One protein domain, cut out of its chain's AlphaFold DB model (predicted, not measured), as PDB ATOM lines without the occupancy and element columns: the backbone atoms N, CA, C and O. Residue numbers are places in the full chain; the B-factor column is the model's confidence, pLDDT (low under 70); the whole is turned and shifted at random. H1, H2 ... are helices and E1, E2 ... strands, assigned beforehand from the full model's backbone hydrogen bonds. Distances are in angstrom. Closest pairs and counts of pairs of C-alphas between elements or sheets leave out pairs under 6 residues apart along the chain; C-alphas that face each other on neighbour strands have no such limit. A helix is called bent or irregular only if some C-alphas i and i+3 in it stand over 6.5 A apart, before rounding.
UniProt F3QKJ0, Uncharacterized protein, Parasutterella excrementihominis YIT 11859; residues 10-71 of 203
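What this domain is: This is residues 10 to 71 of the 203 residues of an uncharacterized protein of Parasutterella excrementihominis YIT 11859 (UniProt F3QKJ0). A long two-stranded hairpin, E1 and E2, makes one side of a small elongated body, and two helices cover it: H2 packs closely on E1, and H1 lies over both strands at a looser distance. The two helices are joined by a tight link and stand steeply to each other at 60 degrees. The printed part has 62 residues, with two named helices and then two named strands along the chain in the order H1, H2, E1, E2; the strands form one antiparallel sheet, and the class is mixed, helices and strands. The whole is compact, with a radius of gyration of the C-alphas of 11.0 A, and its spans are 32 by 18 by 15 A.

How they stand to each other: The sheet is the hairpin of E1, residues 43 to 48, and E2, residues 59 to 64. The strands are antiparallel, with an angle of 161 degrees between their directions. C-alphas 45 and 62 face each other at 4.5 A. N 46 and O 61 are 2.8 A apart, and N 61 and O 46 are 2.9 A apart, both within hydrogen-bond range. H2, residues 25 to 37, has 12 pairs of C-alphas within 8 A of E1; the closest are those of Gly 35 and Phe 46, 4.5 A apart. H2 and E2 are apart. H1, residues 12 to 21, has 2 such pairs with E2, the closest being the C-alphas of Leu 21 and Ile 59 at 7.9 A. It has 1 pair with E1, the C-alphas of Leu 21 and Ile 48, also at 7.9 A. H1 and H2 only just touch, with 3 pairs of C-alphas within 8 A, and touch only at the corner by their link. H2 touches H1 with its residues 25 to 28 alone, and the closest C-alphas of the two helices are those of Leu 19 and Arg 25, 6.5 A apart. The tilt is steep, 60 degrees, and they run opposite ways. Every O i to N i+4 pair is within hydrogen-bond range in H1, and 7 of 9 are in H2.

Where its parts are: E1 is 16.1 A long from first to last C-alpha and E2 16.4 A; E2 ends at C-alpha 64, (173.181, 121.662, 112.999). H2 is 19.6 A long and irregular: C-alphas 26 and 29 are 7.2 A apart. H1 is 14.4 A long and begins at C-alpha 12, (161.492, 128.730, 114.194).

The domain as a whole: The two C-alphas farthest apart, those of Gly 56 and Glu 71, are 33.3 A apart. The links H1 to H2 and H2 to E1 are tight, and E1 to E2, with 10 residues, is short. The printed part has no cut. Its mean pLDDT is 91.4, and no printed residue is under 70.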
ATOM      1  N   ILE A  10     162.774 123.321 118.391       84.75
ATOM      2  CA  ILE A  10     163.629 123.649 117.243       84.75
ATOM      3  C   ILE A  10     163.463 125.132 116.895       84.75
ATOM      4  O   ILE A  10     162.377 125.693 117.044       84.75
ATOM      5  N   ASP A  11     164.542 125.776 116.447       89.62
ATOM      6  CA  ASP A  11     164.518 127.154 115.955       89.62
ATOM      7  C   ASP A  11     163.410 127.333 114.903       89.62
ATOM      8  O   ASP A  11     163.302 126.587 113.923       89.62
ATOM      9  N   ARG A  12     162.599 128.378 115.086       90.06
ATOM     10  CA  ARG A  12     161.492 128.730 114.194       90.06
ATOM     11  C   ARG A  12     161.940 128.907 112.744       90.06
ATOM     12  O   ARG A  12     161.140 128.680 111.841       90.06
ATOM     13  N   LYS A  13     163.201 129.280 112.499       92.38
ATOM     14  CA  LYS A  13     163.765 129.331 111.142       92.38
ATOM     15  C   LYS A  13     163.707 127.971 110.450       92.38
ATOM     16  O   LYS A  13     163.254 127.911 109.315       92.38
ATOM     17  N   ILE A  14     164.082 126.898 111.146       94.38
ATOM     18  CA  ILE A  14     164.058 125.539 110.595       94.38
ATOM     19  C   ILE A  14     162.619 125.083 110.364       94.38
ATOM     20  O   ILE A  14     162.314 124.545 109.306       94.38
ATOM     21  N   ILE A  15     161.712 125.383 111.301       93.12
ATOM     22  CA  ILE A  15     160.278 125.094 111.141       93.12
ATOM     23  C   ILE A  15     159.726 125.777 109.881       93.12
ATOM     24  O   ILE A  15     159.043 125.150 109.074       93.12
ATOM     25  N   ASN A  16     160.054 127.055 109.678       93.88
ATOM     26  CA  ASN A  16     159.629 127.795 108.494       93.88
ATOM     27  C   ASN A  16     160.225 127.212 107.204       93.88
ATOM     28  O   ASN A  16     159.522 127.146 106.199       93.88
ATOM     29  N   THR A  17     161.490 126.780 107.223       95.88
ATOM     30  CA  THR A  17     162.121 126.105 106.081       95.88
ATOM     31  C   THR A  17     161.420 124.787 105.759       95.88
ATOM     32  O   THR A  17     161.067 124.571 104.606       95.88
ATOM     33  N   LEU A  18     161.134 123.940 106.751       95.44
ATOM     34  CA  LEU A  18     160.396 122.688 106.547       95.44
ATOM     35  C   LEU A  18     159.016 122.942 105.923       95.44
ATOM     36  O   LEU A  18     158.671 122.327 104.921       95.44
ATOM     37  N   LEU A  19     158.271 123.928 106.432       95.12
ATOM     38  CA  LEU A  19     156.965 124.314 105.882       95.12
ATOM     39  C   LEU A  19     157.018 124.814 104.429       95.12
ATOM     40  O   LEU A  19     156.009 124.736 103.734       95.12
ATOM     41  N   GLN A  20     158.153 125.346 103.968       95.69
ATOM     42  CA  GLN A  20     158.347 125.746 102.566       95.69
ATOM     43  C   GLN A  20     158.680 124.561 101.655       95.69
ATOM     44  O   GLN A  20     158.468 124.643 100.449       95.69
ATOM     45  N   LEU A  21     159.207 123.475 102.223       95.94
ATOM     46  CA  LEU A  21     159.599 122.264 101.503       95.94
ATOM     47  C   LEU A  21     158.464 121.228 101.426       95.94
ATOM     48  O   LEU A  21     158.566 120.277 100.653       95.94
ATOM     49  N   MET A  22     157.378 121.417 102.185       95.75
ATOM     50  CA  MET A  22     156.248 120.486 102.287       95.75
ATOM     51  C   MET A  22     154.981 121.018 101.598       95.75
ATOM     52  O   MET A  22     154.632 122.191 101.732       95.75
ATOM     53  N   LYS A  23     154.256 120.139 100.896       94.50
ATOM     54  CA  LYS A  23     152.929 120.409 100.319       94.50
ATOM     55  C   LYS A  23     151.857 120.506 101.407       94.50
ATOM     56  O   LYS A  23     151.016 121.401 101.375       94.50
ATOM     57  N   GLU A  24     151.904 119.586 102.370       90.88
ATOM     58  CA  GLU A  24     150.875 119.395 103.392       90.88
ATOM     59  C   GLU A  24     151.429 119.684 104.787       90.88
ATOM     60  O   GLU A  24     152.364 119.040 105.261       90.88
ATOM     61  N   ARG A  25     150.843 120.676 105.462       88.81
ATOM     62  CA  ARG A  25     151.350 121.174 106.752       88.81
ATOM     63  C   ARG A  25     151.019 120.261 107.926       88.81
ATOM     64  O   ARG A  25     151.728 120.303 108.929       88.81
ATOM     65  N   ASP A  26     149.988 119.435 107.793       89.25
ATOM     66  CA  ASP A  26     149.507 118.555 108.861       89.25
ATOM     67  C   ASP A  26     150.540 117.472 109.232       89.25
ATOM     68  O   ASP A  26     150.535 116.965 110.352       89.25
ATOM     69  N   TYR A  27     151.498 117.189 108.342       90.81
ATOM     70  CA  TYR A  27     152.596 116.245 108.583       90.81
ATOM     71  C   TYR A  27     153.808 116.851 109.298       90.81
ATOM     72  O   TYR A  27     154.741 116.114 109.626       90.81
ATOM     73  N   LEU A  28     153.829 118.165 109.561       91.38
ATOM     74  CA  LEU A  28     154.989 118.835 110.161       91.38
ATOM     75  C   LEU A  28     155.408 118.178 111.484       91.38
ATOM     76  O   LEU A  28     156.590 117.925 111.691       91.38
ATOM     77  N   GLU A  29     154.450 117.858 112.353       89.75
ATOM     78  CA  GLU A  29     154.722 117.217 113.647       89.75
ATOM     79  C   GLU A  29     155.411 115.854 113.485       89.75
ATOM     80  O   GLU A  29     156.353 115.542 114.212       89.75
ATOM     81  N   SER A  30     155.002 115.059 112.493       90.19
ATOM     82  CA  SER A  30     155.630 113.764 112.213       90.19
ATOM     83  C   SER A  30     157.055 113.929 111.681       90.19
ATOM     84  O   SER A  30     157.958 113.227 112.135       90.19
ATOM     85  N   VAL A  31     157.283 114.892 110.780       92.19
ATOM     86  CA  VAL A  31     158.625 115.210 110.264       92.19
ATOM     87  C   VAL A  31     159.545 115.674 111.394       92.19
ATOM     88  O   VAL A  31     160.679 115.204 111.497       92.19
ATOM     89  N   LEU A  32     159.055 116.546 112.282       91.44
ATOM     90  CA  LEU A  32     159.812 117.017 113.443       91.44
ATOM     91  C   LEU A  32     160.149 115.867 114.401       91.44
ATOM     92  O   LEU A  32     161.305 115.733 114.804       91.44
ATOM     93  N   ALA A  33     159.172 115.019 114.731       88.44
ATOM     94  CA  ALA A  33     159.370 113.871 115.613       88.44
ATOM     95  C   ALA A  33     160.396 112.877 115.047       88.44
ATOM     96  O   ALA A  33     161.285 112.435 115.777       88.44
ATOM     97  N   ASN A  34     160.322 112.575 113.748       89.75
ATOM     98  CA  ASN A  34     161.272 111.687 113.073       89.75
ATOM     99  C   ASN A  34     162.686 112.273 113.029       89.75
ATOM    100  O   ASN A  34     163.662 111.548 113.227       89.75
ATOM    101  N   GLY A  35     162.815 113.583 112.806       90.81
ATOM    102  CA  GLY A  35     164.126 114.223 112.815       90.81
ATOM    103  C   GLY A  35     164.765 114.228 114.200       90.81
ATOM    104  O   GLY A  35     165.937 113.886 114.344       90.81
ATOM    105  N   LEU A  36     163.984 114.535 115.239       88.06
ATOM    106  CA  LEU A  36     164.461 114.529 116.623       88.06
ATOM    107  C   LEU A  36     164.806 113.121 117.122       88.06
ATOM    108  O   LEU A  36     165.778 112.964 117.858       88.06
ATOM    109  N   SER A  37     164.065 112.089 116.708       84.94
ATOM    110  CA  SER A  37     164.388 110.698 117.054       84.94
ATOM    111  C   SER A  37     165.636 110.173 116.335       84.94
ATOM    112  O   SER A  37     166.300 109.266 116.841       84.94
ATOM    113  N   SER A  38     165.979 110.768 115.188       86.12
ATOM    114  CA  SER A  38     167.115 110.381 114.341       86.12
ATOM    115  C   SER A  38     168.350 111.269 114.519       86.12
ATOM    116  O   SER A  38     169.347 111.083 113.821       86.12
ATOM    117  N   MET A  39     168.300 112.252 115.421       89.00
ATOM    118  CA  MET A  39     169.413 113.174 115.630       89.00
ATOM    119  C   MET A  39     170.643 112.466 116.213       89.00
ATOM    120  O   MET A  39     170.536 111.415 116.846       89.00
ATOM    121  N   ASN A  40     171.813 113.079 116.049       88.31
ATOM    122  CA  ASN A  40     173.066 112.662 116.684       88.31
ATOM    123  C   ASN A  40     173.665 113.820 117.511       88.31
ATOM    124  O   ASN A  40     172.979 114.803 117.814       88.31
ATOM    125  N   SER A  41     174.932 113.718 117.924       86.12
ATOM    126  CA  SER A  41     175.570 114.787 118.710       86.12
ATOM    127  C   SER A  41     175.778 116.105 117.961       86.12
ATOM    128  O   SER A  41     176.033 117.129 118.595       86.12
ATOM    129  N   ARG A  42     175.674 116.106 116.631       88.00
ATOM    130  CA  ARG A  42     176.048 117.228 115.758       88.00
ATOM    131  C   ARG A  42     174.905 117.727 114.897       88.00
ATOM    132  O   ARG A  42     174.824 118.924 114.642       88.00
ATOM    133  N   GLU A  43     174.040 116.830 114.448       92.31
ATOM    134  CA  GLU A  43     173.080 117.094 113.383       92.31
ATOM    135  C   GLU A  43     171.701 116.515 113.697       92.31
ATOM    136  O   GLU A  43     171.563 115.514 114.406       92.31
ATOM    137  N   ILE A  44     170.682 117.150 113.122       93.00
ATOM    138  CA  ILE A  44     169.288 116.712 113.143       93.00
ATOM    139  C   ILE A  44     168.854 116.526 111.684       93.00
ATOM    140  O   ILE A  44     168.709 117.519 110.961       93.00
ATOM    141  N   PRO A  45     168.690 115.278 111.217       94.38
ATOM    142  CA  PRO A  45     168.260 115.000 109.856       94.38
ATOM    143  C   PRO A  45     166.731 115.009 109.760       94.38
ATOM    144  O   PRO A  45     166.072 114.153 110.336       94.38
ATOM    145  N   PHE A  46     166.149 115.932 108.998       95.25
ATOM    146  CA  PHE A  46     164.728 115.878 108.647       95.25
ATOM    147  C   PHE A  46     164.552 115.254 107.269       95.25
ATOM    148  O   PHE A  46     165.119 115.733 106.286       95.25
ATOM    149  N   TYR A  47     163.736 114.208 107.208       95.06
ATOM    150  CA  TYR A  47     163.352 113.545 105.968       95.06
ATOM    151  C   TYR A  47     161.937 113.963 105.566       95.06
ATOM    152  O   TYR A  47     161.014 113.916 106.382       95.06
ATOM    153  N   ILE A  48     161.783 114.378 104.309       95.44
ATOM    154  CA  ILE A  48     160.499 114.677 103.676       95.44
ATOM    155  C   ILE A  48     160.374 113.757 102.463       95.44
ATOM    156  O   ILE A  48     161.172 113.842 101.527       95.44
ATOM    157  N   ASP A  49     159.361 112.899 102.497       94.50
ATOM    158  CA  ASP A  49     159.038 111.965 101.421       94.50
ATOM    159  C   ASP A  49     158.640 112.694 100.118       94.50
ATOM    160  O   ASP A  49     158.176 113.840 100.143       94.50
ATOM    161  N   GLU A  50     158.809 112.031  98.972       95.94
ATOM    162  CA  GLU A  50     158.419 112.529  97.647       95.94
ATOM    163  C   GLU A  50     156.958 113.009  97.590       95.94
ATOM    164  O   GLU A  50     156.671 114.084  97.037       95.94
ATOM    165  N   GLU A  51     156.037 112.256  98.196       94.19
ATOM    166  CA  GLU A  51     154.607 112.570  98.192       94.19
ATOM    167  C   GLU A  51     154.332 113.892  98.915       94.19
ATOM    168  O   GLU A  51     153.591 114.747  98.412       94.19
ATOM    169  N   LEU A  52     155.020 114.112 100.037       93.56
ATOM    170  CA  LEU A  52     154.880 115.291 100.892       93.56
ATOM    171  C   LEU A  52     155.699 116.493 100.409       93.56
ATOM    172  O   LEU A  52     155.411 117.624 100.798       93.56
ATOM    173  N   SER A  53     156.706 116.280  99.568       95.44
ATOM    174  CA  SER A  53     157.645 117.307  99.115       95.44
ATOM    175  C   SER A  53     157.077 118.208  98.018       95.44
ATOM    176  O   SER A  53     156.489 117.732  97.043       95.44
ATOM    177  N   VAL A  54     157.316 119.522  98.102       95.31
ATOM    178  CA  VAL A  54     156.911 120.498  97.063       95.31
ATOM    179  C   VAL A  54     157.583 120.269  95.711       95.31
ATOM    180  O   VAL A  54     157.069 120.717  94.690       95.31
ATOM    181  N   THR A  55     158.726 119.579  95.685       93.81
ATOM    182  CA  THR A  55     159.476 119.314  94.449       93.81
ATOM    183  C   THR A  55     159.023 118.038  93.743       93.81
ATOM    184  O   THR A  55     159.457 117.797  92.617       93.81
ATOM    185  N   GLY A  56     158.182 117.220  94.390       94.06
ATOM    186  CA  GLY A  56     157.881 115.864  93.926       94.06
ATOM    187  C   GLY A  56     159.125 114.975  93.911       94.06
ATOM    188  O   GLY A  56     159.282 114.160  93.014       94.06
ATOM    189  N   LYS A  57     160.050 115.192  94.854       95.62
ATOM    190  CA  LYS A  57     161.230 114.354  95.108       95.62
ATOM    191  C   LYS A  57     161.501 114.304  96.601       95.62
ATOM    192  O   LYS A  57     161.199 115.275  97.295       95.62
ATOM    193  N   GLU A  58     162.131 113.235  97.069       96.19
ATOM    194  CA  GLU A  58     162.621 113.140  98.446       96.19
ATOM    195  C   GLU A  58     163.566 114.302  98.793       96.19
ATOM    196  O   GLU A  58     164.421 114.697  97.992       96.19
ATOM    197  N   ILE A  59     163.426 114.846 100.004       96.31
ATOM    198  CA  ILE A  59     164.281 115.919 100.520       96.31
ATOM    199  C   ILE A  59     164.852 115.517 101.877       96.31
ATOM    200  O   ILE A  59     164.120 115.177 102.805       96.31
ATOM    201  N   TRP A  60     166.171 115.653 102.002       95.81
ATOM    202  CA  TRP A  60     166.890 115.581 103.269       95.81
ATOM    203  C   TRP A  60     167.347 116.979 103.675       95.81
ATOM    204  O   TRP A  60     168.179 117.590 103.001       95.81
ATOM    205  N   LEU A  61     166.818 117.484 104.786       95.69
ATOM    206  CA  LEU A  61     167.283 118.717 105.408       95.69
ATOM    207  C   LEU A  61     168.125 118.364 106.637       95.69
ATOM    208  O   LEU A  61     167.590 118.000 107.681       95.69
ATOM    209  N   ILE A  62     169.444 118.492 106.509       95.44
ATOM    210  CA  ILE A  62     170.383 118.286 107.615       95.44
ATOM    211  C   ILE A  62     170.653 119.634 108.272       95.44
ATOM    212  O   ILE A  62     171.156 120.554 107.624       95.44
ATOM    213  N   VAL A  63     170.320 119.760 109.553       94.25
ATOM    214  CA  VAL A  63     170.583 120.986 110.314       94.25
ATOM    215  C   VAL A  63     171.543 120.713 111.456       94.25
ATOM    216  O   VAL A  63     171.534 119.637 112.050       94.25
ATOM    217  N   SER A  64     172.346 121.715 111.802       91.69
ATOM    218  CA  SER A  64     173.181 121.662 112.999       91.69
ATOM    219  C   SER A  64     172.316 121.543 114.256       91.69
ATOM    220  O   SER A  64     171.314 122.251 114.407       91.69
ATOM    221  N   ARG A  65     172.756 120.719 115.210       88.88
ATOM    222  CA  ARG A  65     172.159 120.584 116.543       88.88
ATOM    223  C   ARG A  65     172.071 121.920 117.284       88.88
ATOM    224  O   ARG A  65     171.181 122.103 118.105       88.88
ATOM    225  N   THR A  66     172.919 122.894 116.951       87.94
ATOM    226  CA  THR A  66     172.853 124.258 117.510       87.94
ATOM    227  C   THR A  66     171.510 124.963 117.272       87.94
ATOM    228  O   THR A  66     171.258 125.997 117.878       87.94
ATOM    229  N   HIS A  67     170.652 124.436 116.390       89.56
ATOM    230  CA  HIS A  67     169.280 124.911 116.196       89.56
ATOM    231  C   HIS A  67     168.256 124.298 117.169       89.56
ATOM    232  O   HIS A  67     167.073 124.636 117.086       89.56
ATOM    233  N   LEU A  68     168.670 123.440 118.110       86.88
ATOM    234  CA  LEU A  68     167.862 123.119 119.286       86.88
ATOM    235  C   LEU A  68     167.811 124.341 120.203       86.88
ATOM    236  O   LEU A  68     168.827 124.855 120.657       86.88
ATOM    237  N   THR A  69     166.601 124.796 120.494       80.12
ATOM    238  CA  THR A  69     166.334 125.888 121.442       80.12
ATOM    239  C   THR A  69     166.124 125.380 122.867       80.12
ATOM    240  O   THR A  69     166.151 126.170 123.808       80.12
ATOM    241  N   LYS A  70     165.953 124.063 123.037       78.12
ATOM    242  CA  LYS A  70     165.914 123.388 124.332       78.12
ATOM    243  C   LYS A  70     166.587 122.024 124.222       78.12
ATOM    244  O   LYS A  70     166.248 121.247 123.333       78.12
ATOM    245  N   GLU A  71     167.523 121.757 125.126       74.25
ATOM    246  CA  GLU A  71     168.181 120.458 125.281       74.25
ATOM    247  C   GLU A  71     167.658 119.719 126.518       74.25
ATOM    248  O   GLU A  71     166.950 120.287 127.357       74.25
TER     249      GLU A  71